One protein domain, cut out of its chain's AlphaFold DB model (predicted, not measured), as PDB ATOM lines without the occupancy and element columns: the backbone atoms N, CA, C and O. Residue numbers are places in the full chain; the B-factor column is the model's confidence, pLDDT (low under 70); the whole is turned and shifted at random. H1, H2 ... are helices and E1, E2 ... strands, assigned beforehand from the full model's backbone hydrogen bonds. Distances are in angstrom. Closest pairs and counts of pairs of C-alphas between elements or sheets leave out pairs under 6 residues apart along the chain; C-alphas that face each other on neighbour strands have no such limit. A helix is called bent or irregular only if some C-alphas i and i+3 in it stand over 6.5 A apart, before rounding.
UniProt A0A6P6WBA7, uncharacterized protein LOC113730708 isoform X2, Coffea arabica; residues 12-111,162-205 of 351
ATOM      1  N   GLU A  12     124.048 223.110 204.699       54.38
ATOM      2  CA  GLU A  12     123.315 222.944 205.955       54.38
ATOM      3  C   GLU A  12     122.760 224.268 206.517       54.38
ATOM      4  O   GLU A  12     121.800 224.242 207.288       54.38
ATOM      5  N   HIS A  13     123.280 225.432 206.103       53.81
ATOM      6  CA  HIS A  13     122.693 226.739 206.426       53.81
ATOM      7  C   HIS A  13     121.298 226.912 205.835       53.81
ATOM      8  O   HIS A  13     120.418 227.439 206.518       53.81
ATOM      9  N   GLN A  14     121.053 226.406 204.623       57.72
ATOM     10  CA  GLN A  14     119.719 226.465 204.016       57.72
ATOM     11  C   GLN A  14     118.683 225.673 204.820       57.72
ATOM     12  O   GLN A  14     117.544 226.116 204.956       57.72
ATOM     13  N   LYS A  15     119.083 224.551 205.438       65.19
ATOM     14  CA  LYS A  15     118.196 223.749 206.300       65.19
ATOM     15  C   LYS A  15     117.815 224.466 207.601       65.19
ATOM     16  O   LYS A  15     116.796 224.134 208.199       65.19
ATOM     17  N   LEU A  16     118.611 225.441 208.045       72.81
ATOM     18  CA  LEU A  16     118.370 226.200 209.278       72.81
ATOM     19  C   LEU A  16     117.594 227.504 209.055       72.81
ATOM     20  O   LEU A  16     117.128 228.093 210.032       72.81
ATOM     21  N   LEU A  17     117.421 227.936 207.799       77.81
ATOM     22  CA  LEU A  17     116.668 229.145 207.454       77.81
ATOM     23  C   LEU A  17     115.249 229.148 208.043       77.81
ATOM     24  O   LEU A  17     114.926 230.123 208.719       77.81
ATOM     25  N   PRO A  18     114.432 228.078 207.916       84.69
ATOM     26  CA  PRO A  18     113.076 228.093 208.460       84.69
ATOM     27  C   PRO A  18     113.057 228.317 209.975       84.69
ATOM     28  O   PRO A  18     112.227 229.063 210.485       84.69
ATOM     29  N   MET A  19     114.010 227.716 210.699       87.06
ATOM     30  CA  MET A  19     114.119 227.896 212.146       87.06
ATOM     31  C   MET A  19     114.490 229.338 212.493       87.06
ATOM     32  O   MET A  19     113.847 229.942 213.347       87.06
ATOM     33  N   ARG A  20     115.498 229.909 211.819       86.19
ATOM     34  CA  ARG A  20     115.926 231.293 212.065       86.19
ATOM     35  C   ARG A  20     114.801 232.283 211.786       86.19
ATOM     36  O   ARG A  20     114.533 233.112 212.643       86.19
ATOM     37  N   THR A  21     114.084 232.134 210.673       88.81
ATOM     38  CA  THR A  21     112.952 233.004 210.322       88.81
ATOM     39  C   THR A  21     111.838 232.956 211.369       88.81
ATOM     40  O   THR A  21     111.295 233.990 211.753       88.81
ATOM     41  N   VAL A  22     111.497 231.766 211.870       91.38
ATOM     42  CA  VAL A  22     110.450 231.622 212.894       91.38
ATOM     43  C   VAL A  22     110.894 232.214 214.234       91.38
ATOM     44  O   VAL A  22     110.106 232.891 214.895       91.38
ATOM     45  N   ILE A  23     112.154 232.002 214.627       91.12
ATOM     46  CA  ILE A  23     112.723 232.611 215.835       91.12
ATOM     47  C   ILE A  23     112.771 234.132 215.704       91.12
ATOM     48  O   ILE A  23     112.413 234.819 216.651       91.12
ATOM     49  N   GLU A  24     113.172 234.661 214.549       89.88
ATOM     50  CA  GLU A  24     113.180 236.099 214.277       89.88
ATOM     51  C   GLU A  24     111.774 236.682 214.399       89.88
ATOM     52  O   GLU A  24     111.608 237.690 215.074       89.88
ATOM     53  N   LYS A  25     110.744 236.008 213.870       90.25
ATOM     54  CA  LYS A  25     109.346 236.440 214.028       90.25
ATOM     55  C   LYS A  25     108.929 236.522 215.502       90.25
ATOM     56  O   LYS A  25     108.355 237.524 215.923       90.25
ATOM     57  N   LEU A  26     109.236 235.489 216.292       90.00
ATOM     58  CA  LEU A  26     108.963 235.475 217.737       90.00
ATOM     59  C   LEU A  26     109.770 236.548 218.480       90.00
ATOM     60  O   LEU A  26     109.243 237.208 219.371       90.00
ATOM     61  N   SER A  27     111.035 236.732 218.102       88.38
ATOM     62  CA  SER A  27     111.936 237.721 218.692       88.38
ATOM     63  C   SER A  27     111.463 239.140 218.400       88.38
ATOM     64  O   SER A  27     111.377 239.946 219.319       88.38
ATOM     65  N   SER A  28     111.055 239.442 217.164       86.25
ATOM     66  CA  SER A  28     110.489 240.740 216.795       86.25
ATOM     67  C   SER A  28     109.239 241.057 217.612       86.25
ATOM     68  O   SER A  28     109.144 242.150 218.168       86.25
ATOM     69  N   ALA A  29     108.332 240.095 217.782       83.62
ATOM     70  CA  ALA A  29     107.140 240.296 218.599       83.62
ATOM     71  C   ALA A  29     107.467 240.457 220.101       83.62
ATOM     72  O   ALA A  29     106.895 241.303 220.784       83.62
ATOM     73  N   ALA A  30     108.453 239.721 220.624       78.44
ATOM     74  CA  ALA A  30     108.939 239.905 221.993       78.44
ATOM     75  C   ALA A  30     109.706 241.230 222.183       78.44
ATOM     76  O   ALA A  30     109.679 241.821 223.261       78.44
ATOM     77  N   SER A  31     110.368 241.735 221.139       72.50
ATOM     78  CA  SER A  31     111.152 242.975 221.178       72.50
ATOM     79  C   SER A  31     110.292 244.233 221.309       72.50
ATOM     80  O   SER A  31     110.802 245.268 221.741       72.50
ATOM     81  N   VAL A  32     108.982 244.127 221.044       63.59
ATOM     82  CA  VAL A  32     107.983 245.178 221.319       63.59
ATOM     83  C   VAL A  32     108.053 245.644 222.779       63.59
ATOM     84  O   VAL A  32     107.840 246.813 223.080       63.59
ATOM     85  N   TRP A  33     108.457 244.756 223.683       70.31
ATOM     86  CA  TRP A  33     108.573 245.006 225.119       70.31
ATOM     87  C   TRP A  33     109.933 245.612 225.528       70.31
ATOM     88  O   TRP A  33     110.175 245.841 226.711       70.31
ATOM     89  N   GLN A  34     110.830 245.855 224.563       78.69
ATOM     90  CA  GLN A  34     112.107 246.576 224.699       78.69
ATOM     91  C   GLN A  34     113.053 246.079 225.809       78.69
ATOM     92  O   GLN A  34     113.801 246.872 226.388       78.69
ATOM     93  N   TRP A  35     113.067 244.771 226.088       84.94
ATOM     94  CA  TRP A  35     113.954 244.207 227.107       84.94
ATOM     95  C   TRP A  35     115.432 244.465 226.792       84.94
ATOM     96  O   TRP A  35     115.881 244.317 225.652       84.94
ATOM     97  N   LYS A  36     116.211 244.816 227.820       80.00
ATOM     98  CA  LYS A  36     117.661 245.044 227.704       80.00
ATOM     99  C   LYS A  36     118.432 244.075 228.599       80.00
ATOM    100  O   LYS A  36     117.961 243.782 229.691       80.00
ATOM    101  N   PRO A  37     119.672 243.689 228.240       71.50
ATOM    102  CA  PRO A  37     120.512 242.823 229.077       71.50
ATOM    103  C   PRO A  37     120.789 243.319 230.504       71.50
ATOM    104  O   PRO A  37     121.234 242.533 231.333       71.50
ATOM    105  N   SER A  38     120.577 244.611 230.776       74.44
ATOM    106  CA  SER A  38     120.675 245.210 232.112       74.44
ATOM    107  C   SER A  38     119.418 245.030 232.966       74.44
ATOM    108  O   SER A  38     119.470 245.299 234.160       74.44
ATOM    109  N   GLU A  39     118.289 244.662 232.362       81.62
ATOM    110  CA  GLU A  39     117.041 244.385 233.069       81.62
ATOM    111  C   GLU A  39     117.023 242.952 233.611       81.62
ATOM    112  O   GLU A  39     117.795 242.090 233.182       81.62
ATOM    113  N   SER A  40     116.106 242.682 234.545       86.44
ATOM    114  CA  SER A  40     115.969 241.354 235.139       86.44
ATOM    115  C   SER A  40     115.684 240.290 234.080       86.44
ATOM    116  O   SER A  40     114.853 240.461 233.181       86.44
ATOM    117  N   ILE A  41     116.352 239.147 234.213       89.88
ATOM    118  CA  ILE A  41     116.138 238.005 233.330       89.88
ATOM    119  C   ILE A  41     114.776 237.336 233.572       89.88
ATOM    120  O   ILE A  41     114.208 236.744 232.655       89.88
ATOM    121  N   PHE A  42     114.204 237.494 234.772       90.25
ATOM    122  CA  PHE A  42     112.847 237.035 235.065       90.25
ATOM    123  C   PHE A  42     111.818 237.788 234.218       90.25
ATOM    124  O   PHE A  42     110.899 237.166 233.695       90.25
ATOM    125  N   LYS A  43     112.017 239.096 233.995       88.62
ATOM    126  CA  LYS A  43     111.168 239.904 233.105       88.62
ATOM    127  C   LYS A  43     111.172 239.352 231.677       88.62
ATOM    128  O   LYS A  43     110.102 239.197 231.094       88.62
ATOM    129  N   LEU A  44     112.341 238.979 231.143       90.69
ATOM    130  CA  LEU A  44     112.438 238.343 229.824       90.69
ATOM    131  C   LEU A  44     111.635 237.039 229.768       90.69
ATOM    132  O   LEU A  44     110.883 236.819 228.824       90.69
ATOM    133  N   VAL A  45     111.766 236.191 230.790       91.75
ATOM    134  CA  VAL A  45     111.012 234.934 230.869       91.75
ATOM    135  C   VAL A  45     109.509 235.208 230.890       91.75
ATOM    136  O   VAL A  45     108.796 234.628 230.077       91.75
ATOM    137  N   MET A  46     109.031 236.134 231.729       89.38
ATOM    138  CA  MET A  46     107.613 236.526 231.791       89.38
ATOM    139  C   MET A  46     107.078 236.983 230.434       89.38
ATOM    140  O   MET A  46     106.014 236.540 230.006       89.38
ATOM    141  N   MET A  47     107.832 237.828 229.729       89.31
ATOM    142  CA  MET A  47     107.445 238.331 228.412       89.31
ATOM    143  C   MET A  47     107.203 237.209 227.396       89.31
ATOM    144  O   MET A  47     106.280 237.308 226.589       89.31
ATOM    145  N   LEU A  48     107.976 236.118 227.448       89.81
ATOM    146  CA  LEU A  48     107.764 234.980 226.549       89.81
ATOM    147  C   LEU A  48     106.416 234.288 226.779       89.81
ATOM    148  O   LEU A  48     105.806 233.828 225.815       89.81
ATOM    149  N   PHE A  49     105.940 234.227 228.024       88.50
ATOM    150  CA  PHE A  49     104.627 233.657 228.347       88.50
ATOM    151  C   PHE A  49     103.469 234.576 227.955       88.50
ATOM    152  O   PHE A  49     102.374 234.096 227.675       88.50
ATOM    153  N   LEU A  50     103.709 235.886 227.891       87.50
ATOM    154  CA  LEU A  50     102.716 236.866 227.450       87.50
ATOM    155  C   LEU A  50     102.581 236.921 225.920       87.50
ATOM    156  O   LEU A  50     101.616 237.492 225.409       87.50
ATOM    157  N   LEU A  51     103.507 236.303 225.178       87.25
ATOM    158  CA  LEU A  51     103.505 236.304 223.721       87.25
ATOM    159  C   LEU A  51     102.442 235.349 223.143       87.25
ATOM    160  O   LEU A  51     102.644 234.133 223.055       87.25
ATOM    161  N   LYS A  52     101.330 235.914 222.661       82.56
ATOM    162  CA  LYS A  52     100.157 235.189 222.132       82.56
ATOM    163  C   LYS A  52     100.323 234.668 220.690       82.56
ATOM    164  O   LYS A  52      99.416 234.776 219.880       82.56
ATOM    165  N   MET A  53     101.454 234.043 220.348       84.81
ATOM    166  CA  MET A  53     101.728 233.535 218.985       84.81
ATOM    167  C   MET A  53     101.670 232.004 218.886       84.81
ATOM    168  O   MET A  53     102.681 231.345 218.614       84.81
ATOM    169  N   LYS A  54     100.494 231.410 219.142       84.25
ATOM    170  CA  LYS A  54     100.353 229.951 219.326       84.25
ATOM    171  C   LYS A  54     100.955 229.134 218.180       84.25
ATOM    172  O   LYS A  54     101.752 228.223 218.415       84.25
ATOM    173  N   GLU A  55     100.577 229.470 216.958       86.19
ATOM    174  CA  GLU A  55     101.003 228.747 215.760       86.19
ATOM    175  C   GLU A  55     102.509 228.870 215.543       86.19
ATOM    176  O   GLU A  55     103.197 227.859 215.414       86.19
ATOM    177  N   THR A  56     103.048 230.091 215.621       89.62
ATOM    178  CA  THR A  56     104.479 230.366 215.431       89.62
ATOM    179  C   THR A  56     105.344 229.577 216.412       89.62
ATOM    180  O   THR A  56     106.336 228.966 216.022       89.62
ATOM    181  N   TRP A  57     104.947 229.516 217.681       90.50
ATOM    182  CA  TRP A  57     105.640 228.696 218.670       90.50
ATOM    183  C   TRP A  57     105.522 227.190 218.401       90.50
ATOM    184  O   TRP A  57     106.466 226.449 218.670       90.50
ATOM    185  N   GLY A  58     104.376 226.723 217.894       90.06
ATOM    186  CA  GLY A  58     104.192 225.326 217.493       90.06
ATOM    187  C   GLY A  58     105.124 224.942 216.343       90.06
ATOM    188  O   GLY A  58     105.795 223.911 216.405       90.06
ATOM    189  N   ILE A  59     105.245 225.823 215.346       92.12
ATOM    190  CA  ILE A  59     106.188 225.678 214.232       92.12
ATOM    191  C   ILE A  59     107.629 225.674 214.758       92.12
ATOM    192  O   ILE A  59     108.394 224.773 214.419       92.12
ATOM    193  N   ALA A  60     107.991 226.620 215.634       92.50
ATOM    194  CA  ALA A  60     109.323 226.691 216.238       92.50
ATOM    195  C   ALA A  60     109.682 225.399 216.986       92.50
ATOM    196  O   ALA A  60     110.784 224.877 216.833       92.50
ATOM    197  N   SER A  61     108.740 224.862 217.766       92.44
ATOM    198  CA  SER A  61     108.913 223.597 218.482       92.44
ATOM    199  C   SER A  61     109.129 222.433 217.523       92.44
ATOM    200  O   SER A  61     110.129 221.728 217.639       92.44
ATOM    201  N   SER A  62     108.275 222.282 216.509       91.69
ATOM    202  CA  SER A  62     108.413 221.222 215.503       91.69
ATOM    203  C   SER A  62     109.767 221.275 214.777       91.69
ATOM    204  O   SER A  62     110.471 220.267 214.678       91.69
ATOM    205  N   LEU A  63     110.190 222.467 214.347       91.44
ATOM    206  CA  LEU A  63     111.479 222.678 213.682       91.44
ATOM    207  C   LEU A  63     112.670 222.403 214.610       91.44
ATOM    208  O   LEU A  63     113.654 221.785 214.202       91.44
ATOM    209  N   ALA A  64     112.599 222.806 215.878       90.56
ATOM    210  CA  ALA A  64     113.673 222.524 216.822       90.56
ATOM    211  C   ALA A  64     113.774 221.025 217.153       90.56
ATOM    212  O   ALA A  64     114.872 220.477 217.303       90.56
ATOM    213  N   GLN A  65     112.635 220.334 217.228       88.62
ATOM    214  CA  GLN A  65     112.582 218.895 217.478       88.62
ATOM    215  C   GLN A  65     113.036 218.055 216.278       88.62
ATOM    216  O   GLN A  65     113.545 216.954 216.484       88.62
ATOM    217  N   SER A  66     112.991 218.576 215.052       87.19
ATOM    218  CA  SER A  66     113.591 217.914 213.883       87.19
ATOM    219  C   SER A  66     115.061 218.289 213.651       87.19
ATOM    220  O   SER A  66     115.803 217.507 213.064       87.19
ATOM    221  N   SER A  67     115.524 219.434 214.160       86.06
ATOM    222  CA  SER A  67     116.905 219.887 213.964       86.06
ATOM    223  C   SER A  67     117.920 219.141 214.841       86.06
ATOM    224  O   SER A  67     117.786 219.071 216.068       86.06
ATOM    225  N   GLU A  68     118.980 218.621 214.220       84.25
ATOM    226  CA  GLU A  68     120.146 218.041 214.906       84.25
ATOM    227  C   GLU A  68     121.121 219.120 215.405       84.25
ATOM    228  O   GLU A  68     121.815 218.930 216.402       84.25
ATOM    229  N   LYS A  69     121.117 220.295 214.764       84.06
ATOM    230  CA  LYS A  69     122.054 221.402 215.017       84.06
ATOM    231  C   LYS A  69     121.528 222.460 215.988       84.06
ATOM    232  O   LYS A  69     122.117 223.531 216.121       84.06
ATOM    233  N   ILE A  70     120.435 222.190 216.704       88.12
ATOM    234  CA  ILE A  70     119.814 223.173 217.609       88.12
ATOM    235  C   ILE A  70     120.780 223.688 218.691       88.12
ATOM    236  O   ILE A  70     120.734 224.860 219.059       88.12
ATOM    237  N   ASN A  71     121.713 222.844 219.138       88.62
ATOM    238  CA  ASN A  71     122.726 223.214 220.126       88.62
ATOM    239  C   ASN A  71     123.728 224.224 219.564       88.62
ATOM    240  O   ASN A  71     124.135 225.151 220.261       88.62
ATOM    241  N   GLU A  72     124.098 224.072 218.293       85.38
ATOM    242  CA  GLU A  72     124.984 225.013 217.612       85.38
ATOM    243  C   GLU A  72     124.296 226.373 217.441       85.38
ATOM    244  O   GLU A  72     124.914 227.407 217.686       85.38
ATOM    245  N   ILE A  73     122.995 226.378 217.121       88.19
ATOM    246  CA  ILE A  73     122.191 227.607 217.034       88.19
ATOM    247  C   ILE A  73     122.104 228.298 218.402       88.19
ATOM    248  O   ILE A  73     122.311 229.507 218.496       88.19
ATOM    249  N   ALA A  74     121.870 227.543 219.481       91.62
ATOM    250  CA  ALA A  74     121.894 228.087 220.839       91.62
ATOM    251  C   ALA A  74     123.261 228.718 221.168       91.62
ATOM    252  O   ALA A  74     123.329 229.812 221.734       91.62
ATOM    253  N   CYS A  75     124.360 228.069 220.763       89.50
ATOM    254  CA  CYS A  75     125.716 228.608 220.895       89.50
ATOM    255  C   CYS A  75     125.918 229.912 220.119       89.50
ATOM    256  O   CYS A  75     126.580 230.807 220.652       89.50
ATOM    257  N   CYS A  76     125.351 230.058 218.916       88.81
ATOM    258  CA  CYS A  76     125.357 231.338 218.199       88.81
ATOM    259  C   CYS A  76     124.673 232.419 218.993       88.81
ATOM    260  O   CYS A  76     125.271 233.458 219.239       88.81
ATOM    261  N   TYR A  77     123.430 232.172 219.402       91.94
ATOM    262  CA  TYR A  77     122.635 233.205 220.044       91.94
ATOM    263  C   TYR A  77     123.254 233.651 221.364       91.94
ATOM    264  O   TYR A  77     123.335 234.849 221.621       91.94
ATOM    265  N   ALA A  78     123.821 232.724 222.141       91.44
ATOM    266  CA  ALA A  78     124.617 233.087 223.309       91.44
ATOM    267  C   ALA A  78     125.852 233.933 222.947       91.44
ATOM    268  O   ALA A  78     126.092 234.961 223.577       91.44
ATOM    269  N   LYS A  79     126.628 233.545 221.923       87.75
ATOM    270  CA  LYS A  79     127.824 234.290 221.477       87.75
ATOM    271  C   LYS A  79     127.514 235.681 220.939       87.75
ATOM    272  O   LYS A  79     128.273 236.609 221.204       87.75
ATOM    273  N   GLU A  80     126.430 235.809 220.187       86.75
ATOM    274  CA  GLU A  80     125.950 237.061 219.597       86.75
ATOM    275  C   GLU A  80     125.240 237.953 220.625       86.75
ATOM    276  O   GLU A  80     124.968 239.116 220.343       86.75
ATOM    277  N   GLY A  81     124.937 237.431 221.817       87.69
ATOM    278  CA  GLY A  81     124.166 238.134 222.842       87.69
ATOM    279  C   GLY A  81     122.683 238.297 222.526       87.69
ATOM    280  O   GLY A  81     122.010 239.134 223.125       87.69
ATOM    281  N   LYS A  82     122.168 237.456 221.632       91.25
ATOM    282  CA  LYS A  82     120.759 237.324 221.259       91.25
ATOM    283  C   LYS A  82     119.992 236.531 222.322       91.25
ATOM    284  O   LYS A  82     119.670 235.354 222.160       91.25
ATOM    285  N   LEU A  83     119.796 237.157 223.483       92.69
ATOM    286  CA  LEU A  83     119.224 236.501 224.666       92.69
ATOM    287  C   LEU A  83     117.729 236.188 224.515       92.69
ATOM    288  O   LEU A  83     117.269 235.201 225.088       92.69
ATOM    289  N   ILE A  84     116.982 236.970 223.729       93.19
ATOM    290  CA  ILE A  84     115.566 236.702 223.435       93.19
ATOM    291  C   ILE A  84     115.455 235.411 222.617       93.19
ATOM    292  O   ILE A  84     114.762 234.476 223.010       93.19
ATOM    293  N   GLU A  85     116.222 235.318 221.533       94.19
ATOM    294  CA  GLU A  85     116.300 234.154 220.652       94.19
ATOM    295  C   GLU A  85     116.794 232.912 221.396       94.19
ATOM    296  O   GLU A  85     116.236 231.824 221.242       94.19
ATOM    297  N   LEU A  86     117.806 233.073 222.255       95.00
ATOM    298  CA  LEU A  86     118.276 231.998 223.123       95.00
ATOM    299  C   LEU A  86     117.161 231.502 224.053       95.00
ATOM    300  O   LEU A  86     116.984 230.295 224.204       95.00
ATOM    301  N   SER A  87     116.392 232.414 224.651       94.50
ATOM    302  CA  SER A  87     115.292 232.064 225.554       94.50
ATOM    303  C   SER A  87     114.144 231.365 224.820       94.50
ATOM    304  O   SER A  87     113.584 230.402 225.339       94.50
ATOM    305  N   ILE A  88     113.841 231.782 223.586       94.50
ATOM    306  CA  ILE A  88     112.884 231.107 222.696       94.50
ATOM    307  C   ILE A  88     113.337 229.669 222.423       94.50
ATOM    308  O   ILE A  88     112.550 228.737 222.597       94.50
ATOM    309  N   ILE A  89     114.609 229.466 222.053       94.75
ATOM    310  CA  ILE A  89     115.175 228.127 221.837       94.75
ATOM    311  C   ILE A  89     115.099 227.278 223.108       94.75
ATOM    312  O   ILE A  89     114.701 226.115 223.045       94.75
ATOM    313  N   LEU A  90     115.457 227.846 224.261       94.75
ATOM    314  CA  LEU A  90     115.375 227.146 225.541       94.75
ATOM    315  C   LEU A  90     113.933 226.754 225.871       94.75
ATOM    316  O   LEU A  90     113.715 225.645 226.346       94.75
ATOM    317  N   MET A  91     112.946 227.589 225.547       93.19
ATOM    318  CA  MET A  91     111.534 227.270 225.749       93.19
ATOM    319  C   MET A  91     111.086 226.067 224.907       93.19
ATOM    320  O   MET A  91     110.473 225.134 225.429       93.19
ATOM    321  N   VAL A  92     111.424 226.039 223.613       92.94
ATOM    322  CA  VAL A  92     110.905 225.013 222.685       92.94
ATOM    323  C   VAL A  92     111.754 223.744 222.598       92.94
ATOM    324  O   VAL A  92     111.257 222.694 222.192       92.94
ATOM    325  N   ALA A  93     113.031 223.819 222.970       93.12
ATOM    326  CA  ALA A  93     114.001 222.753 222.732       93.12
ATOM    327  C   ALA A  93     114.962 222.512 223.899       93.12
ATOM    328  O   ALA A  93     116.038 221.944 223.689       93.12
ATOM    329  N   ARG A  94     114.573 222.901 225.124       93.44
ATOM    330  CA  ARG A  94     115.349 222.719 226.362       93.44
ATOM    331  C   ARG A  94     116.130 221.412 226.392       93.44
ATOM    332  O   ARG A  94     117.344 221.423 226.545       93.44
ATOM    333  N   GLU A  95     115.438 220.284 226.249       90.94
ATOM    334  CA  GLU A  95     116.048 218.963 226.405       90.94
ATOM    335  C   GLU A  95     117.179 218.717 225.415       90.94
ATOM    336  O   GLU A  95     118.188 218.128 225.788       90.94
ATOM    337  N   LYS A  96     117.040 219.184 224.171       91.12
ATOM    338  CA  LYS A  96     118.099 219.060 223.171       91.12
ATOM    339  C   LYS A  96     119.266 219.986 223.483       91.12
ATOM    340  O   LYS A  96     120.398 219.511 223.506       91.12
ATOM    341  N   VAL A  97     118.979 221.250 223.807       90.44
ATOM    342  CA  VAL A  97     119.983 222.274 224.158       90.44
ATOM    343  C   VAL A  97     120.836 221.843 225.346       90.44
ATOM    344  O   VAL A  97     122.042 222.086 225.375       90.44
ATOM    345  N   MET A  98     120.226 221.160 226.315       86.94
ATOM    346  CA  MET A  98     120.915 220.659 227.502       86.94
ATOM    347  C   MET A  98     121.718 219.372 227.249       86.94
ATOM    348  O   MET A  98     122.512 218.981 228.109       86.94
ATOM    349  N   ARG A  99     121.578 218.711 226.087       88.88
ATOM    350  CA  ARG A  99     122.424 217.558 225.732       88.88
ATOM    351  C   ARG A  99     123.867 218.002 225.464       88.88
ATOM    352  O   ARG A  99     124.101 219.121 225.003       88.88
ATOM    353  N   PRO A 100     124.854 217.120 225.699       85.00
ATOM    354  CA  PRO A 100     126.236 217.392 225.331       85.00
ATOM    355  C   PRO A 100     126.371 217.720 223.838       85.00
ATOM    356  O   PRO A 100     125.883 216.994 222.975       85.00
ATOM    357  N   ILE A 101     127.065 218.812 223.546       82.00
ATOM    358  CA  ILE A 101     127.439 219.244 222.203       82.00
ATOM    359  C   ILE A 101     128.679 218.459 221.809       82.00
ATOM    360  O   ILE A 101     129.715 218.604 222.460       82.00
ATOM    361  N   VAL A 102     128.581 217.633 220.773       77.19
ATOM    362  CA  VAL A 102     129.696 216.824 220.276       77.19
ATOM    363  C   VAL A 102     130.371 217.559 219.127       77.19
ATOM    364  O   VAL A 102     129.713 217.986 218.188       77.19
ATOM    365  N   PHE A 103     131.689 217.699 219.194       70.00
ATOM    366  CA  PHE A 103     132.492 218.320 218.152       70.00
ATOM    367  C   PHE A 103     133.680 217.438 217.787       70.00
ATOM    368  O   PHE A 103     134.362 216.854 218.640       70.00
ATOM    369  N   GLN A 104     133.936 217.370 216.484       61.81
ATOM    370  CA  GLN A 104     135.100 216.711 215.924       61.81
ATOM    371  C   GLN A 104     136.197 217.752 215.707       61.81
ATOM    372  O   GLN A 104     135.994 218.777 215.058       61.81
ATOM    373  N   ILE A 105     137.374 217.511 216.273       59.78
ATOM    374  CA  ILE A 105     138.536 218.364 216.031       59.78
ATOM    375  C   ILE A 105     139.203 217.864 214.751       59.78
ATOM    376  O   ILE A 105     139.543 216.684 214.662       59.78
ATOM    377  N   ARG A 106     139.403 218.747 213.759       54.75
ATOM    378  CA  ARG A 106     140.143 218.402 212.532       54.75
ATOM    379  C   ARG A 106     141.482 217.753 212.905       54.75
ATOM    380  O   ARG A 106     142.283 218.358 213.612       54.75
ATOM    381  N   GLY A 107     141.699 216.528 212.431       57.06
ATOM    382  CA  GLY A 107     142.928 215.760 212.657       57.06
ATOM    383  C   GLY A 107     142.949 214.868 213.908       57.06
ATOM    384  O   GLY A 107     143.861 214.056 214.032       57.06
ATOM    385  N   GLU A 108     141.958 214.940 214.805       55.97
ATOM    386  CA  GLU A 108     141.816 214.009 215.937       55.97
ATOM    387  C   GLU A 108     140.672 213.010 215.659       55.97
ATOM    388  O   GLU A 108     139.564 213.390 215.285       55.97
ATOM    389  N   LYS A 109     140.915 211.706 215.874       58.28
ATOM    390  CA  LYS A 109     139.866 210.661 215.798       58.28
ATOM    391  C   LYS A 109     138.900 210.696 216.993       58.28
ATOM    392  O   LYS A 109     137.892 209.997 216.992       58.28
ATOM    393  N   SER A 110     139.224 211.467 218.031       52.88
ATOM    394  CA  SER A 110     138.433 211.573 219.253       52.88
ATOM    395  C   SER A 110     137.383 212.673 219.141       52.88
ATOM    396  O   SER A 110     137.709 213.832 218.879       52.88
ATOM    397  N   HIS A 111     136.137 212.313 219.428       62.72
ATOM    398  CA  HIS A 111     135.066 213.271 219.651       62.72
ATOM    399  C   HIS A 111     135.274 213.937 221.008       62.72
ATOM    400  O   HIS A 111     135.545 213.260 222.001       62.72
ATOM    401  N   LEU A 162     119.563 232.600 232.542       94.25
ATOM    402  CA  LEU A 162     118.581 231.858 231.740       94.25
ATOM    403  C   LEU A 162     118.740 230.355 231.910       94.25
ATOM    404  O   LEU A 162     117.757 229.654 232.132       94.25
ATOM    405  N   LEU A 163     119.970 229.852 231.817       94.12
ATOM    406  CA  LEU A 163     120.214 228.424 231.952       94.12
ATOM    407  C   LEU A 163     119.827 227.901 233.322       94.12
ATOM    408  O   LEU A 163     119.201 226.852 233.386       94.12
ATOM    409  N   GLU A 164     120.124 228.634 234.390       93.94
ATOM    410  CA  GLU A 164     119.719 228.242 235.736       93.94
ATOM    411  C   GLU A 164     118.190 228.201 235.884       93.94
ATOM    412  O   GLU A 164     117.649 227.251 236.454       93.94
ATOM    413  N   ILE A 165     117.485 229.188 235.325       94.38
ATOM    414  CA  ILE A 165     116.017 229.219 235.316       94.38
ATOM    415  C   ILE A 165     115.453 228.022 234.558       94.38
ATOM    416  O   ILE A 165     114.629 227.284 235.095       94.38
ATOM    417  N   PHE A 166     115.901 227.788 233.325       94.44
ATOM    418  CA  PHE A 166     115.398 226.677 232.525       94.44
ATOM    419  C   PHE A 166     115.846 225.322 233.075       94.44
ATOM    420  O   PHE A 166     115.114 224.349 232.939       94.44
ATOM    421  N   GLU A 167     116.993 225.213 233.736       92.81
ATOM    422  CA  GLU A 167     117.409 223.978 234.402       92.81
ATOM    423  C   GLU A 167     116.427 223.608 235.521       92.81
ATOM    424  O   GLU A 167     115.927 222.482 235.517       92.81
ATOM    425  N   LYS A 168     116.080 224.565 236.395       93.50
ATOM    426  CA  LYS A 168     115.226 224.345 237.574       93.50
ATOM    427  C   LYS A 168     113.722 224.344 237.275       93.50
ATOM    428  O   LYS A 168     113.019 223.437 237.702       93.50
ATOM    429  N   ALA A 169     113.231 225.341 236.541       94.75
ATOM    430  CA  ALA A 169     111.803 225.559 236.281       94.75
ATOM    431  C   ALA A 169     111.354 225.097 234.885       94.75
ATOM    432  O   ALA A 169     110.160 225.035 234.603       94.75
ATOM    433  N   GLY A 170     112.290 224.761 233.989       91.44
ATOM    434  CA  GLY A 170     111.991 224.592 232.563       91.44
ATOM    435  C   GLY A 170     110.985 223.489 232.230       91.44
ATOM    436  O   GLY A 170     110.231 223.643 231.276       91.44
ATOM    437  N   ALA A 171     110.931 222.402 233.006       91.75
ATOM    438  CA  ALA A 171     109.925 221.357 232.800       91.75
ATOM    439  C   ALA A 171     108.510 221.868 233.125       91.75
ATOM    440  O   ALA A 171     107.609 221.752 232.298       91.75
ATOM    441  N   ALA A 172     108.341 222.510 234.286       93.19
ATOM    442  CA  ALA A 172     107.067 223.097 234.696       93.19
ATOM    443  C   ALA A 172     106.627 224.220 233.745       93.19
ATOM    444  O   ALA A 172     105.458 224.301 233.374       93.19
ATOM    445  N   PHE A 173     107.581 225.027 233.275       92.25
ATOM    446  CA  PHE A 173     107.364 226.024 232.233       92.25
ATOM    447  C   PHE A 173     106.833 225.424 230.946       92.25
ATOM    448  O   PHE A 173     105.839 225.919 230.435       92.25
ATOM    449  N   GLN A 174     107.452 224.363 230.429       89.81
ATOM    450  CA  GLN A 174     106.974 223.719 229.209       89.81
ATOM    451  C   GLN A 174     105.564 223.157 229.394       89.81
ATOM    452  O   GLN A 174     104.712 223.391 228.541       89.81
ATOM    453  N   THR A 175     105.286 222.481 230.511       90.62
ATOM    454  CA  THR A 175     103.936 221.985 230.813       90.62
ATOM    455  C   THR A 175     102.920 223.124 230.827       90.62
ATOM    456  O   THR A 175     101.945 223.080 230.082       90.62
ATOM    457  N   TYR A 176     103.182 224.181 231.597       90.38
ATOM    458  CA  TYR A 176     102.308 225.349 231.676       90.38
ATOM    459  C   TYR A 176     102.104 226.013 230.307       90.38
ATOM    460  O   TYR A 176     100.976 226.268 229.889       90.38
ATOM    461  N   PHE A 177     103.194 226.224 229.571       86.50
ATOM    462  CA  PHE A 177     103.207 226.908 228.283       86.50
ATOM    463  C   PHE A 177     102.357 226.214 227.214       86.50
ATOM    464  O   PHE A 177     101.726 226.880 226.388       86.50
ATOM    465  N   TRP A 178     102.336 224.878 227.213       84.50
ATOM    466  CA  TRP A 178     101.544 224.100 226.261       84.50
ATOM    467  C   TRP A 178     100.103 223.855 226.733       84.50
ATOM    468  O   TRP A 178      99.227 223.684 225.886       84.50
ATOM    469  N   SER A 179      99.842 223.890 228.044       82.44
ATOM    470  CA  SER A 179      98.501 223.726 228.619       82.44
ATOM    471  C   SER A 179      97.661 225.012 228.610       82.44
ATOM    472  O   SER A 179      96.502 224.969 228.206       82.44
ATOM    473  N   GLU A 180      98.219 226.163 228.995       68.12
ATOM    474  CA  GLU A 180      97.448 227.374 229.354       68.12
ATOM    475  C   GLU A 180      97.369 228.415 228.216       68.12
ATOM    476  O   GLU A 180      97.372 229.624 228.426       68.12
ATOM    477  N   ARG A 181      97.275 227.976 226.956       63.09
ATOM    478  CA  ARG A 181      97.304 228.887 225.791       63.09
ATOM    479  C   ARG A 181      95.967 229.524 225.393       63.09
ATOM    480  O   ARG A 181      95.816 229.972 224.255       63.09
ATOM    481  N   GLY A 182      94.990 229.508 226.297       61.00
ATOM    482  CA  GLY A 182      93.695 230.169 226.116       61.00
ATOM    483  C   GLY A 182      93.797 231.694 226.214       61.00
ATOM    484  O   GLY A 182      94.870 232.247 226.449       61.00
ATOM    485  N   ASN A 183      92.671 232.398 226.057       63.22
ATOM    486  CA  ASN A 183      92.609 233.848 226.259       63.22
ATOM    487  C   ASN A 183      92.660 234.184 227.762       63.22
ATOM    488  O   ASN A 183      91.657 234.528 228.380       63.22
ATOM    489  N   VAL A 184      93.834 233.992 228.355       73.00
ATOM    490  CA  VAL A 184      94.093 234.199 229.777       73.00
ATOM    491  C   VAL A 184      94.526 235.646 230.006       73.00
ATOM    492  O   VAL A 184      95.235 236.238 229.188       73.00
ATOM    493  N   GLN A 185      94.055 236.234 231.106       82.94
ATOM    494  CA  GLN A 185      94.439 237.583 231.525       82.94
ATOM    495  C   GLN A 185      95.942 237.643 231.836       82.94
ATOM    496  O   GLN A 185      96.496 236.706 232.417       82.94
ATOM    497  N   LYS A 186      96.603 238.743 231.455       82.56
ATOM    498  CA  LYS A 186      98.063 238.910 231.584       82.56
ATOM    499  C   LYS A 186      98.509 238.765 233.043       82.56
ATOM    500  O   LYS A 186      99.503 238.108 233.334       82.56
ATOM    501  N   GLU A 187      97.727 239.320 233.959       85.50
ATOM    502  CA  GLU A 187      97.967 239.331 235.403       85.50
ATOM    503  C   GLU A 187      97.968 237.910 235.967       85.50
ATOM    504  O   GLU A 187      98.792 237.569 236.820       85.50
ATOM    505  N   LYS A 188      97.073 237.056 235.454       88.19
ATOM    506  CA  LYS A 188      97.021 235.642 235.825       88.19
ATOM    507  C   LYS A 188      98.281 234.914 235.346       88.19
ATOM    508  O   LYS A 188      98.900 234.229 236.156       88.19
ATOM    509  N   VAL A 189      98.712 235.140 234.101       87.69
ATOM    510  CA  VAL A 189      99.948 234.544 233.556       87.69
ATOM    511  C   VAL A 189     101.173 234.951 234.378       87.69
ATOM    512  O   VAL A 189     101.949 234.095 234.795       87.69
ATOM    513  N   ILE A 190     101.327 236.245 234.676       88.56
ATOM    514  CA  ILE A 190     102.451 236.752 235.481       88.56
ATOM    515  C   ILE A 190     102.458 236.095 236.863       88.56
ATOM    516  O   ILE A 190     103.508 235.646 237.332       88.56
ATOM    517  N   LYS A 191     101.295 236.005 237.515       90.00
ATOM    518  CA  LYS A 191     101.172 235.393 238.840       90.00
ATOM    519  C   LYS A 191     101.547 233.913 238.815       90.00
ATOM    520  O   LYS A 191     102.308 233.472 239.670       90.00
ATOM    521  N   GLU A 192     101.049 233.157 237.843       91.00
ATOM    522  CA  GLU A 192     101.304 231.717 237.731       91.00
ATOM    523  C   GLU A 192     102.771 231.419 237.421       91.00
ATOM    524  O   GLU A 192     103.399 230.626 238.120       91.00
ATOM    525  N   VAL A 193     103.374 232.123 236.460       91.19
ATOM    526  CA  VAL A 193     104.806 231.969 236.159       91.19
ATOM    527  C   VAL A 193     105.667 232.398 237.355       91.19
ATOM    528  O   VAL A 193     106.706 231.789 237.619       91.19
ATOM    529  N   SER A 194     105.228 233.391 238.138       91.25
ATOM    530  CA  SER A 194     105.928 233.811 239.363       91.25
ATOM    531  C   SER A 194     105.898 232.730 240.442       91.25
ATOM    532  O   SER A 194     106.892 232.527 241.143       91.25
ATOM    533  N   VAL A 195     104.780 232.009 240.562       92.38
ATOM    534  CA  VAL A 195     104.670 230.842 241.447       92.38
ATOM    535  C   VAL A 195     105.637 229.751 240.992       92.38
ATOM    536  O   VAL A 195     106.437 229.306 241.807       92.38
ATOM    537  N   LEU A 196     105.670 229.414 239.697       93.88
ATOM    538  CA  LEU A 196     106.588 228.398 239.158       93.88
ATOM    539  C   LEU A 196     108.066 228.734 239.415       93.88
ATOM    540  O   LEU A 196     108.869 227.868 239.760       93.88
ATOM    541  N   LEU A 197     108.440 230.007 239.280       93.12
ATOM    542  CA  LEU A 197     109.783 230.486 239.621       93.12
ATOM    543  C   LEU A 197     110.064 230.386 241.128       93.12
ATOM    544  O   LEU A 197     111.151 229.970 241.529       93.12
ATOM    545  N   SER A 198     109.091 230.734 241.967       92.19
ATOM    546  CA  SER A 198     109.230 230.651 243.424       92.19
ATOM    547  C   SER A 198     109.370 229.200 243.897       92.19
ATOM    548  O   SER A 198     110.229 228.904 244.727       92.19
ATOM    549  N   GLU A 199     108.593 228.279 243.323       93.19
ATOM    550  CA  GLU A 199     108.676 226.833 243.568       93.19
ATOM    551  C   GLU A 199     110.027 226.252 243.134       93.19
ATOM    552  O   GLU A 199     110.575 225.374 243.799       93.19
ATOM    553  N   ALA A 200     110.618 226.796 242.069       92.38
ATOM    554  CA  ALA A 200     111.976 226.476 241.635       92.38
ATOM    555  C   ALA A 200     113.082 227.106 242.517       92.38
ATOM    556  O   ALA A 200     114.273 226.881 242.274       92.38
ATOM    557  N   GLY A 201     112.713 227.875 243.549       91.75
ATOM    558  CA  GLY A 201     113.625 228.462 244.533       91.75
ATOM    559  C   GLY A 201     114.154 229.856 244.183       91.75
ATOM    560  O   GLY A 201     115.159 230.275 244.761       91.75
ATOM    561  N   PHE A 202     113.525 230.578 243.250       89.88
ATOM    562  CA  PHE A 202     113.888 231.963 242.932       89.88
ATOM    563  C   PHE A 202     113.134 232.960 243.824       89.88
ATOM    564  O   PHE A 202     111.931 232.839 244.037       89.88
ATOM    565  N   ASN A 203     113.834 233.976 244.339       83.38
ATOM    566  CA  ASN A 203     113.225 235.044 245.133       83.38
ATOM    567  C   ASN A 203     112.939 236.261 244.242       83.38
ATOM    568  O   ASN A 203     113.858 236.987 243.881       83.38
ATOM    569  N   LEU A 204     111.670 236.477 243.895       75.62
ATOM    570  CA  LEU A 204     111.239 237.503 242.931       75.62
ATOM    571  C   LEU A 204     110.985 238.888 243.549       75.62
ATOM    572  O   LEU A 204     110.561 239.800 242.843       75.62
ATOM    573  N   LYS A 205     111.207 239.054 244.861       62.72
ATOM    574  CA  LYS A 205     110.785 240.236 245.637       62.72
ATOM    575  C   LYS A 205     111.412 241.572 245.209       62.72
ATOM    576  O   LYS A 205     110.940 242.598 245.679       62.72
TER     577      LYS A 205
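What this domain is: This is residues 12 to 111 and 162 to 205 of the 351 residues of the protein "uncharacterized protein LOC113730708 isoform X2" of Coffea arabica (UniProt A0A6P6WBA7). Helix H5 is the core of a cluster of mostly crossed helices: H1, H3, H4 and H6 pack round it, and H7 packs on H2 and H6 at one end. At the other end E1 leads into an arm, of which residues 104 to 110 stick out. The printed part has 144 residues with seven named helices and one named strand, in the order H1 H2 H3 H4 H5 E1 H6 H7; the class is mostly helix. It is compact, with a radius of gyration of the C-alphas of 15.9 A, and spans 55 by 31 by 29 A.

Where its parts are: Find C-alpha 12 at (123.315, 222.944, 205.955); from there H1, residues 12 to 31, runs 27.9 A. Next come H2, residues 41 to 50, H3, 54 to 66, H4, 70 to 80, H5, 83 to 97, and E1, 101 to 104. H6, residues 162 to 179, is 21.9 A long; H7, 186 to 199, runs 20.1 A to C-alpha 199 at (108.676, 226.833, 243.568). H1, H5 and H6 are irregular: C-alphas 15 and 18 are 7.1 A apart, 92 and 95 8.8 A, 168 and 171 7.7 A.

How they stand to each other: Start at the hub, H5. It forms a helical hairpin with H4, closest at C-alphas 97 and 71, 5.0 A. H3 touches it at a steep tilt of 51 degrees, C-alphas 61 and 92 being closest at 4.9 A. H6 touches it about perpendicular, 78 degrees, closest at C-alphas 174 and 91, 6.7 A. H1 touches it with residues 23 to 31 alone, closest at C-alphas 27 and 85, 6.0 A. H2 only just touches it, with 3 pairs of C-alphas within 8 A. H7 touches H2, closest at C-alphas 190 and 46, 6.3 A. E1 pairs with no named strand. Every O i to N i+4 pair is within hydrogen-bond range in H3, H4 and H7; H1 has 14 of 16, H2 5 of 6, H5 9 of 11, H6 12 of 14.

The domain as a whole: The farthest C-alphas, of Gly 107 and Gln 185, are 56.4 A apart. Residues 112 to 161 are not printed, a gap of 27.6 A between C-alphas 111 and 162. Of the links printed whole, none is long. Confidence is under 70 at residues 12 to 15, 32, 104 to 111, 180 to 183 and 205.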